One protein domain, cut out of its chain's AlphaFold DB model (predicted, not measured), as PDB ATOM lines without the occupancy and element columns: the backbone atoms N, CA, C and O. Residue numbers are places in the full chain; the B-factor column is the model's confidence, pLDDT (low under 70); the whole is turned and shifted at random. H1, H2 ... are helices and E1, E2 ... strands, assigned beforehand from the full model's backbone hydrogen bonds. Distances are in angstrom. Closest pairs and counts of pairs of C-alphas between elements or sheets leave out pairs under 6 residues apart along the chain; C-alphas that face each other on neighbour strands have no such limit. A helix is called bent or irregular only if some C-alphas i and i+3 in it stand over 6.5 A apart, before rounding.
ATOM      1  N   LEU A 151     -28.418  46.647  75.107       94.44
ATOM      2  CA  LEU A 151     -27.781  46.930  76.383       94.44
ATOM      3  C   LEU A 151     -26.754  45.837  76.666       94.44
ATOM      4  O   LEU A 151     -27.052  44.651  76.512       94.44
ATOM      5  N   TYR A 152     -25.556  46.229  77.098       96.44
ATOM      6  CA  TYR A 152     -24.506  45.303  77.516       96.44
ATOM      7  C   TYR A 152     -23.965  45.699  78.888       96.44
ATOM      8  O   TYR A 152     -23.338  46.748  79.035       96.44
ATOM      9  N   VAL A 153     -24.236  44.878  79.904       95.38
ATOM     10  CA  VAL A 153     -23.922  45.183  81.308       95.38
ATOM     11  C   VAL A 153     -23.433  43.919  82.004       95.38
ATOM     12  O   VAL A 153     -24.108  42.898  81.968       95.38
ATOM     13  N   ARG A 154     -22.266  43.978  82.666       95.56
ATOM     14  CA  ARG A 154     -21.678  42.851  83.430       95.56
ATOM     15  C   ARG A 154     -21.667  41.524  82.646       95.56
ATOM     16  O   ARG A 154     -22.045  40.484  83.174       95.56
ATOM     17  N   ASN A 155     -21.211  41.583  81.394       96.69
ATOM     18  CA  ASN A 155     -21.168  40.472  80.435       96.69
ATOM     19  C   ASN A 155     -22.524  39.911  79.978       96.69
ATOM     20  O   ASN A 155     -22.539  38.934  79.235       96.69
ATOM     21  N   GLU A 156     -23.638  40.547  80.331       97.69
ATOM     22  CA  GLU A 156     -24.973  40.166  79.870       97.69
ATOM     23  C   GLU A 156     -25.512  41.123  78.818       97.69
ATOM     24  O   GLU A 156     -25.118  42.288  78.744       97.69
ATOM     25  N   ARG A 157     -26.442  40.615  78.008       97.25
ATOM     26  CA  ARG A 157     -27.122  41.370  76.953       97.25
ATOM     27  C   ARG A 157     -28.600  41.515  77.274       97.25
ATOM     28  O   ARG A 157     -29.240  40.556  77.697       97.25
ATOM     29  N   ALA A 158     -29.157  42.683  77.002       96.25
ATOM     30  CA  ALA A 158     -30.591  42.927  77.062       96.25
ATOM     31  C   ALA A 158     -31.018  43.868  75.933       96.25
ATOM     32  O   ALA A 158     -30.178  44.481  75.274       96.25
ATOM     33  N   VAL A 159     -32.324  43.976  75.716       95.12
ATOM     34  CA  VAL A 159     -32.925  45.028  74.895       95.12
ATOM     35  C   VAL A 159     -33.716  45.996  75.765       95.12
ATOM     36  O   VAL A 159     -34.134  45.661  76.872       95.12
ATOM     37  N   ASN A 160     -33.912  47.204  75.257       90.31
ATOM     38  CA  ASN A 160     -34.638  48.288  75.910       90.31
ATOM     39  C   ASN A 160     -36.168  48.160  75.749       90.31
ATOM     40  O   ASN A 160     -36.850  49.139  75.466       90.31
ATOM     41  N   ASP A 161     -36.721  46.950  75.870       90.81
ATOM     42  CA  ASP A 161     -38.142  46.724  75.602       90.81
ATOM     43  C   ASP A 161     -39.040  47.582  76.509       90.81
ATOM     44  O   ASP A 161     -38.741  47.781  77.687       90.81
ATOM     45  N   ALA A 162     -40.184  48.035  75.986       86.31
ATOM     46  CA  ALA A 162     -41.090  48.941  76.697       86.31
ATOM     47  C   ALA A 162     -41.576  48.430  78.069       86.31
ATOM     48  O   ALA A 162     -41.994  49.224  78.908       86.31
ATOM     49  N   LYS A 163     -41.554  47.109  78.308       89.12
ATOM     50  CA  LYS A 163     -41.964  46.508  79.589       89.12
ATOM     51  C   LYS A 163     -40.783  46.271  80.537       89.12
ATOM     52  O   LYS A 163     -41.011  45.841  81.661       89.12
ATOM     53  N   GLY A 164     -39.550  46.524  80.097       90.44
ATOM     54  CA  GLY A 164     -38.319  46.297  80.851       90.44
ATOM     55  C   GLY A 164     -37.989  44.825  81.116       90.44
ATOM     56  O   GLY A 164     -37.092  44.547  81.912       90.44
ATOM     57  N   LYS A 165     -38.678  43.878  80.466       92.88
ATOM     58  CA  LYS A 165     -38.581  42.443  80.776       92.88
ATOM     59  C   LYS A 165     -37.221  41.858  80.434       92.88
ATOM     60  O   LYS A 165     -36.722  40.990  81.146       92.88
ATOM     61  N   SER A 166     -36.615  42.294  79.335       94.44
ATOM     62  CA  SER A 166     -35.297  41.812  78.935       94.44
ATOM     63  C   SER A 166     -34.230  42.240  79.937       94.44
ATOM     64  O   SER A 166     -33.333  41.453  80.230       94.44
ATOM     65  N   VAL A 167     -34.334  43.456  80.480       93.88
ATOM     66  CA  VAL A 167     -33.430  43.943  81.527       93.88
ATOM     67  C   VAL A 167     -33.662  43.183  82.830       93.88
ATOM     68  O   VAL A 167     -32.701  42.700  83.421       93.88
ATOM     69  N   GLU A 168     -34.917  43.024  83.249       93.25
ATOM     70  CA  GLU A 168     -35.271  42.269  84.456       93.25
ATOM     71  C   GLU A 168     -34.691  40.845  84.417       93.25
ATOM     72  O   GLU A 168     -33.941  40.449  85.309       93.25
ATOM     73  N   ASN A 169     -34.948  40.107  83.335       94.81
ATOM     74  CA  ASN A 169     -34.538  38.707  83.214       94.81
ATOM     75  C   ASN A 169     -33.016  38.529  83.119       94.81
ATOM     76  O   ASN A 169     -32.463  37.602  83.713       94.81
ATOM     77  N   ASN A 170     -32.334  39.401  82.373       96.00
ATOM     78  CA  ASN A 170     -30.932  39.175  82.021       96.00
ATOM     79  C   ASN A 170     -29.965  39.933  82.940       96.00
ATOM     80  O   ASN A 170     -28.846  39.476  83.165       96.00
ATOM     81  N   ILE A 171     -30.370  41.090  83.474       95.19
ATOM     82  CA  ILE A 171     -29.463  42.024  84.151       95.19
ATOM     83  C   ILE A 171     -29.642  42.015  85.671       95.19
ATOM     84  O   ILE A 171     -28.640  42.090  86.382       95.19
ATOM     85  N   TYR A 172     -30.865  41.898  86.208       94.38
ATOM     86  CA  TYR A 172     -31.102  42.087  87.654       94.38
ATOM     87  C   TYR A 172     -30.332  41.092  88.523       94.38
ATOM     88  O   TYR A 172     -29.768  41.476  89.547       94.38
ATOM     89  N   SER A 173     -30.229  39.836  88.081       93.94
ATOM     90  CA  SER A 173     -29.470  38.784  88.775       93.94
ATOM     91  C   SER A 173     -27.974  39.091  88.913       93.94
ATOM     92  O   SER A 173     -27.288  38.477  89.729       93.94
ATOM     93  N   LYS A 174     -27.447  40.049  88.139       95.62
ATOM     94  CA  LYS A 174     -26.043  40.465  88.199       95.62
ATOM     95  C   LYS A 174     -25.773  41.527  89.249       95.62
ATOM     96  O   LYS A 174     -24.611  41.889  89.419       95.62
ATOM     97  N   PHE A 175     -26.789  42.031  89.941       93.56
ATOM     98  CA  PHE A 175     -26.668  43.040  90.990       93.56
ATOM     99  C   PHE A 175     -27.194  42.495  92.321       93.56
ATOM    100  O   PHE A 175     -28.093  41.661  92.358       93.56
ATOM    101  N   ASN A 176     -26.644  42.989  93.431       94.75
ATOM    102  CA  ASN A 176     -27.148  42.673  94.766       94.75
ATOM    103  C   ASN A 176     -28.336  43.588  95.103       94.75
ATOM    104  O   ASN A 176     -28.196  44.521  95.891       94.75
ATOM    105  N   LEU A 177     -29.463  43.373  94.425       91.56
ATOM    106  CA  LEU A 177     -30.686  44.154  94.607       91.56
ATOM    107  C   LEU A 177     -31.485  43.646  95.812       91.56
ATOM    108  O   LEU A 177     -31.649  42.437  95.997       91.56
ATOM    109  N   SER A 178     -32.043  44.570  96.586       92.38
ATOM    110  CA  SER A 178     -33.049  44.275  97.607       92.38
ATOM    111  C   SER A 178     -34.347  43.740  96.985       92.38
ATOM    112  O   SER A 178     -34.638  43.948  95.806       92.38
ATOM    113  N   GLU A 179     -35.189  43.094  97.795       91.25
ATOM    114  CA  GLU A 179     -36.503  42.601  97.348       91.25
ATOM    115  C   GLU A 179     -37.425  43.715  96.836       91.25
ATOM    116  O   GLU A 179     -38.272  43.488  95.973       91.25
ATOM    117  N   THR A 180     -37.253  44.935  97.345       89.56
ATOM    118  CA  THR A 180     -37.982  46.109  96.865       89.56
ATOM    119  C   THR A 180     -37.490  46.558  95.491       89.56
ATOM    120  O   THR A 180     -38.303  46.965  94.666       89.56
ATOM    121  N   GLU A 181     -36.185  46.483  95.227       87.88
ATOM    122  CA  GLU A 181     -35.596  46.896  93.948       87.88
ATOM    123  C   GLU A 181     -35.896  45.900  92.825       87.88
ATOM    124  O   GLU A 181     -36.216  46.321  91.718       87.88
ATOM    125  N   LYS A 182     -35.888  44.591  93.116       88.56
ATOM    126  CA  LYS A 182     -36.215  43.543  92.130       88.56
ATOM    127  C   LYS A 182     -37.624  43.668  91.547       88.56
ATOM    128  O   LYS A 182     -37.855  43.229  90.432       88.56
ATOM    129  N   LYS A 183     -38.565  44.244  92.303       88.00
ATOM    130  CA  LYS A 183     -39.969  44.421  91.894       88.00
ATOM    131  C   LYS A 183     -40.218  45.701  91.096       88.00
ATOM    132  O   LYS A 183     -41.340  45.917  90.648       88.00
ATOM    133  N   GLN A 184     -39.221  46.576  90.980       86.06
ATOM    134  CA  GLN A 184     -39.354  47.844  90.269       86.06
ATOM    135  C   GLN A 184     -38.884  47.709  88.831       86.06
ATOM    136  O   GLN A 184     -37.930  46.985  88.538       86.06
ATOM    137  N   ILE A 185     -39.524  48.456  87.937       86.44
ATOM    138  CA  ILE A 185     -39.102  48.525  86.543       86.44
ATOM    139  C   ILE A 185     -37.920  49.493  86.448       86.44
ATOM    140  O   ILE A 185     -37.949  50.589  87.009       86.44
ATOM    141  N   TRP A 186     -36.859  49.094  85.746       80.94
ATOM    142  CA  TRP A 186     -35.563  49.775  85.810       80.94
ATOM    143  C   TRP A 186     -35.621  51.270  85.429       80.94
ATOM    144  O   TRP A 186     -34.900  52.082  86.007       80.94
ATOM    145  N   PHE A 187     -36.502  51.670  84.502       79.25
ATOM    146  CA  PHE A 187     -36.640  53.074  84.102       79.25
ATOM    147  C   PHE A 187     -37.400  53.940  85.123       79.25
ATOM    148  O   PHE A 187     -37.237  55.161  85.135       79.25
ATOM    149  N   GLU A 188     -38.159  53.343  86.048       80.44
ATOM    150  CA  GLU A 188     -38.796  54.088  87.144       80.44
ATOM    151  C   GLU A 188     -37.764  54.635  88.138       80.44
ATOM    152  O   GLU A 188     -37.990  55.682  88.753       80.44
ATOM    153  N   PHE A 189     -36.601  53.986  88.270       73.25
ATOM    154  CA  PHE A 189     -35.519  54.475  89.129       73.25
ATOM    155  C   PHE A 189     -34.998  55.841  88.681       73.25
ATOM    156  O   PHE A 189     -34.777  56.715  89.523       73.25
ATOM    157  N   TYR A 190     -34.872  56.062  87.370       67.62
ATOM    158  CA  TYR A 190     -34.488  57.368  86.831       67.62
ATOM    159  C   TYR A 190     -35.518  58.433  87.213       67.62
ATOM    160  O   TYR A 190     -35.157  59.496  87.721       67.62
ATOM    161  N   GLY A 191     -36.808  58.118  87.057       70.56
ATOM    162  CA  GLY A 191     -37.908  59.015  87.414       70.56
ATOM    163  C   GLY A 191     -37.893  59.455  88.880       70.56
ATOM    164  O   GLY A 191     -38.245  60.598  89.171       70.56
ATOM    165  N   LYS A 192     -37.427  58.602  89.802       75.94
ATOM    166  CA  LYS A 192     -37.358  58.922  91.240       75.94
ATOM    167  C   LYS A 192     -36.330  59.997  91.572       75.94
ATOM    168  O   LYS A 192     -36.625  60.860  92.394       75.94
ATOM    169  N   ILE A 193     -35.154  59.971  90.945       76.94
ATOM    170  CA  ILE A 193     -34.107  60.972  91.204       76.94
ATOM    171  C   ILE A 193     -34.577  62.340  90.700       76.94
ATOM    172  O   ILE A 193     -34.621  63.301  91.468       76.94
ATOM    173  N   TYR A 194     -35.015  62.416  89.441       76.81
ATOM    174  CA  TYR A 194     -35.526  63.668  88.877       76.81
ATOM    175  C   TYR A 194     -36.776  64.158  89.610       76.81
ATOM    176  O   TYR A 194     -36.896  65.344  89.906       76.81
ATOM    177  N   GLY A 195     -37.693  63.250  89.947       79.38
ATOM    178  CA  GLY A 195     -38.906  63.564  90.693       79.38
ATOM    179  C   GLY A 195     -38.611  64.179  92.059       79.38
ATOM    180  O   GLY A 195     -39.172  65.216  92.401       79.38
ATOM    181  N   LYS A 196     -37.693  63.569  92.814       83.19
ATOM    182  CA  LYS A 196     -37.366  63.987  94.178       83.19
ATOM    183  C   LYS A 196     -36.597  65.300  94.254       83.19
ATOM    184  O   LYS A 196     -36.787  66.017  95.224       83.19
ATOM    185  N   TYR A 197     -35.685  65.560  93.320       85.44
ATOM    186  CA  TYR A 197     -34.761  66.695  93.440       85.44
ATOM    187  C   TYR A 197     -35.069  67.843  92.490       85.44
ATOM    188  O   TYR A 197     -34.800  68.984  92.839       85.44
ATOM    189  N   LEU A 198     -35.602  67.555  91.301       82.38
ATOM    190  CA  LEU A 198     -35.841  68.568  90.275       82.38
ATOM    191  C   LEU A 198     -37.322  68.944  90.193       82.38
ATOM    192  O   LEU A 198     -37.657  70.122  90.180       82.38
ATOM    193  N   LYS A 199     -38.228  67.956  90.174       81.00
ATOM    194  CA  LYS A 199     -39.674  68.229  90.073       81.00
ATOM    195  C   LYS A 199     -40.283  68.763  91.368       81.00
ATOM    196  O   LYS A 199     -41.278  69.470  91.303       81.00
TER     197      LYS A 199
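AT A GLANCE: This is residues 151 to 199 of the 214 residues of the protein "Amino_oxidase domain-containing protein" of Clostridium beijerinckii (UniProt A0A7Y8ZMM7). A small head, in which the hairpin E1 and E2 packs on helix H1, is joined through the short helix H2 to a long arm, H3, whose residues 192 to 198 stick out. The 49 printed residues hold two named strands and then three named helices, in the order E1, E2, H1, H2, H3; the sheet, E1 - E2, is antiparallel and the class is mostly helix. The whole is only just loose, close to compact, with a radius of gyration of the C-alphas of 11.8 A, and elongated, spanning 34 by 22 by 18 A.

HOW THE PARTS SIT: E1, residues 151 to 153, and E2, residues 156 to 159, form an antiparallel hairpin at 155 degrees, with N 151 and O 158 at 2.8 A and N 156 and O 153 at 2.9 A, within hydrogen-bond range. The closest C-alphas of E2 and H1, residues 165 to 174, are those of Ala 158 and Ser 166, 5.2 A apart. H2, residues 179 to 182, is close to H1 but not clearly touching, with Tyr 172 and Lys 182 the closest C-alphas at 6.9 A. H3, residues 186 to 199, is also close to H1 but not clearly touching: the closest C-alphas, of Val 167 and Trp 186, are 7.5 A apart, and the lines are about perpendicular at 87 degrees. H2 and H3 are apart. Of the O i to N i+4 pairs, 3 of 6 in H1 and 6 of 10 in H3 are within hydrogen-bond range; H2 is too short for such a pair.

IN THESE COORDINATES: E1 begins at C-alpha 151 (-27.781, 46.930, 76.383), and E2 is 10.6 A long. H1, 14.7 A, is only just irregular: C-alphas 170 and 173 are 6.9 A apart. H3, 19.4 A, ends at C-alpha 199 (-39.674, 68.229, 90.073).

THE WHOLE: The C-alphas farthest apart, of Asn 155 and Lys 199, are 34.7 A apart. The printed part has no cut, and its four links are tight. Mean pLDDT of the printed part is 88.6; residue 190 is under 70.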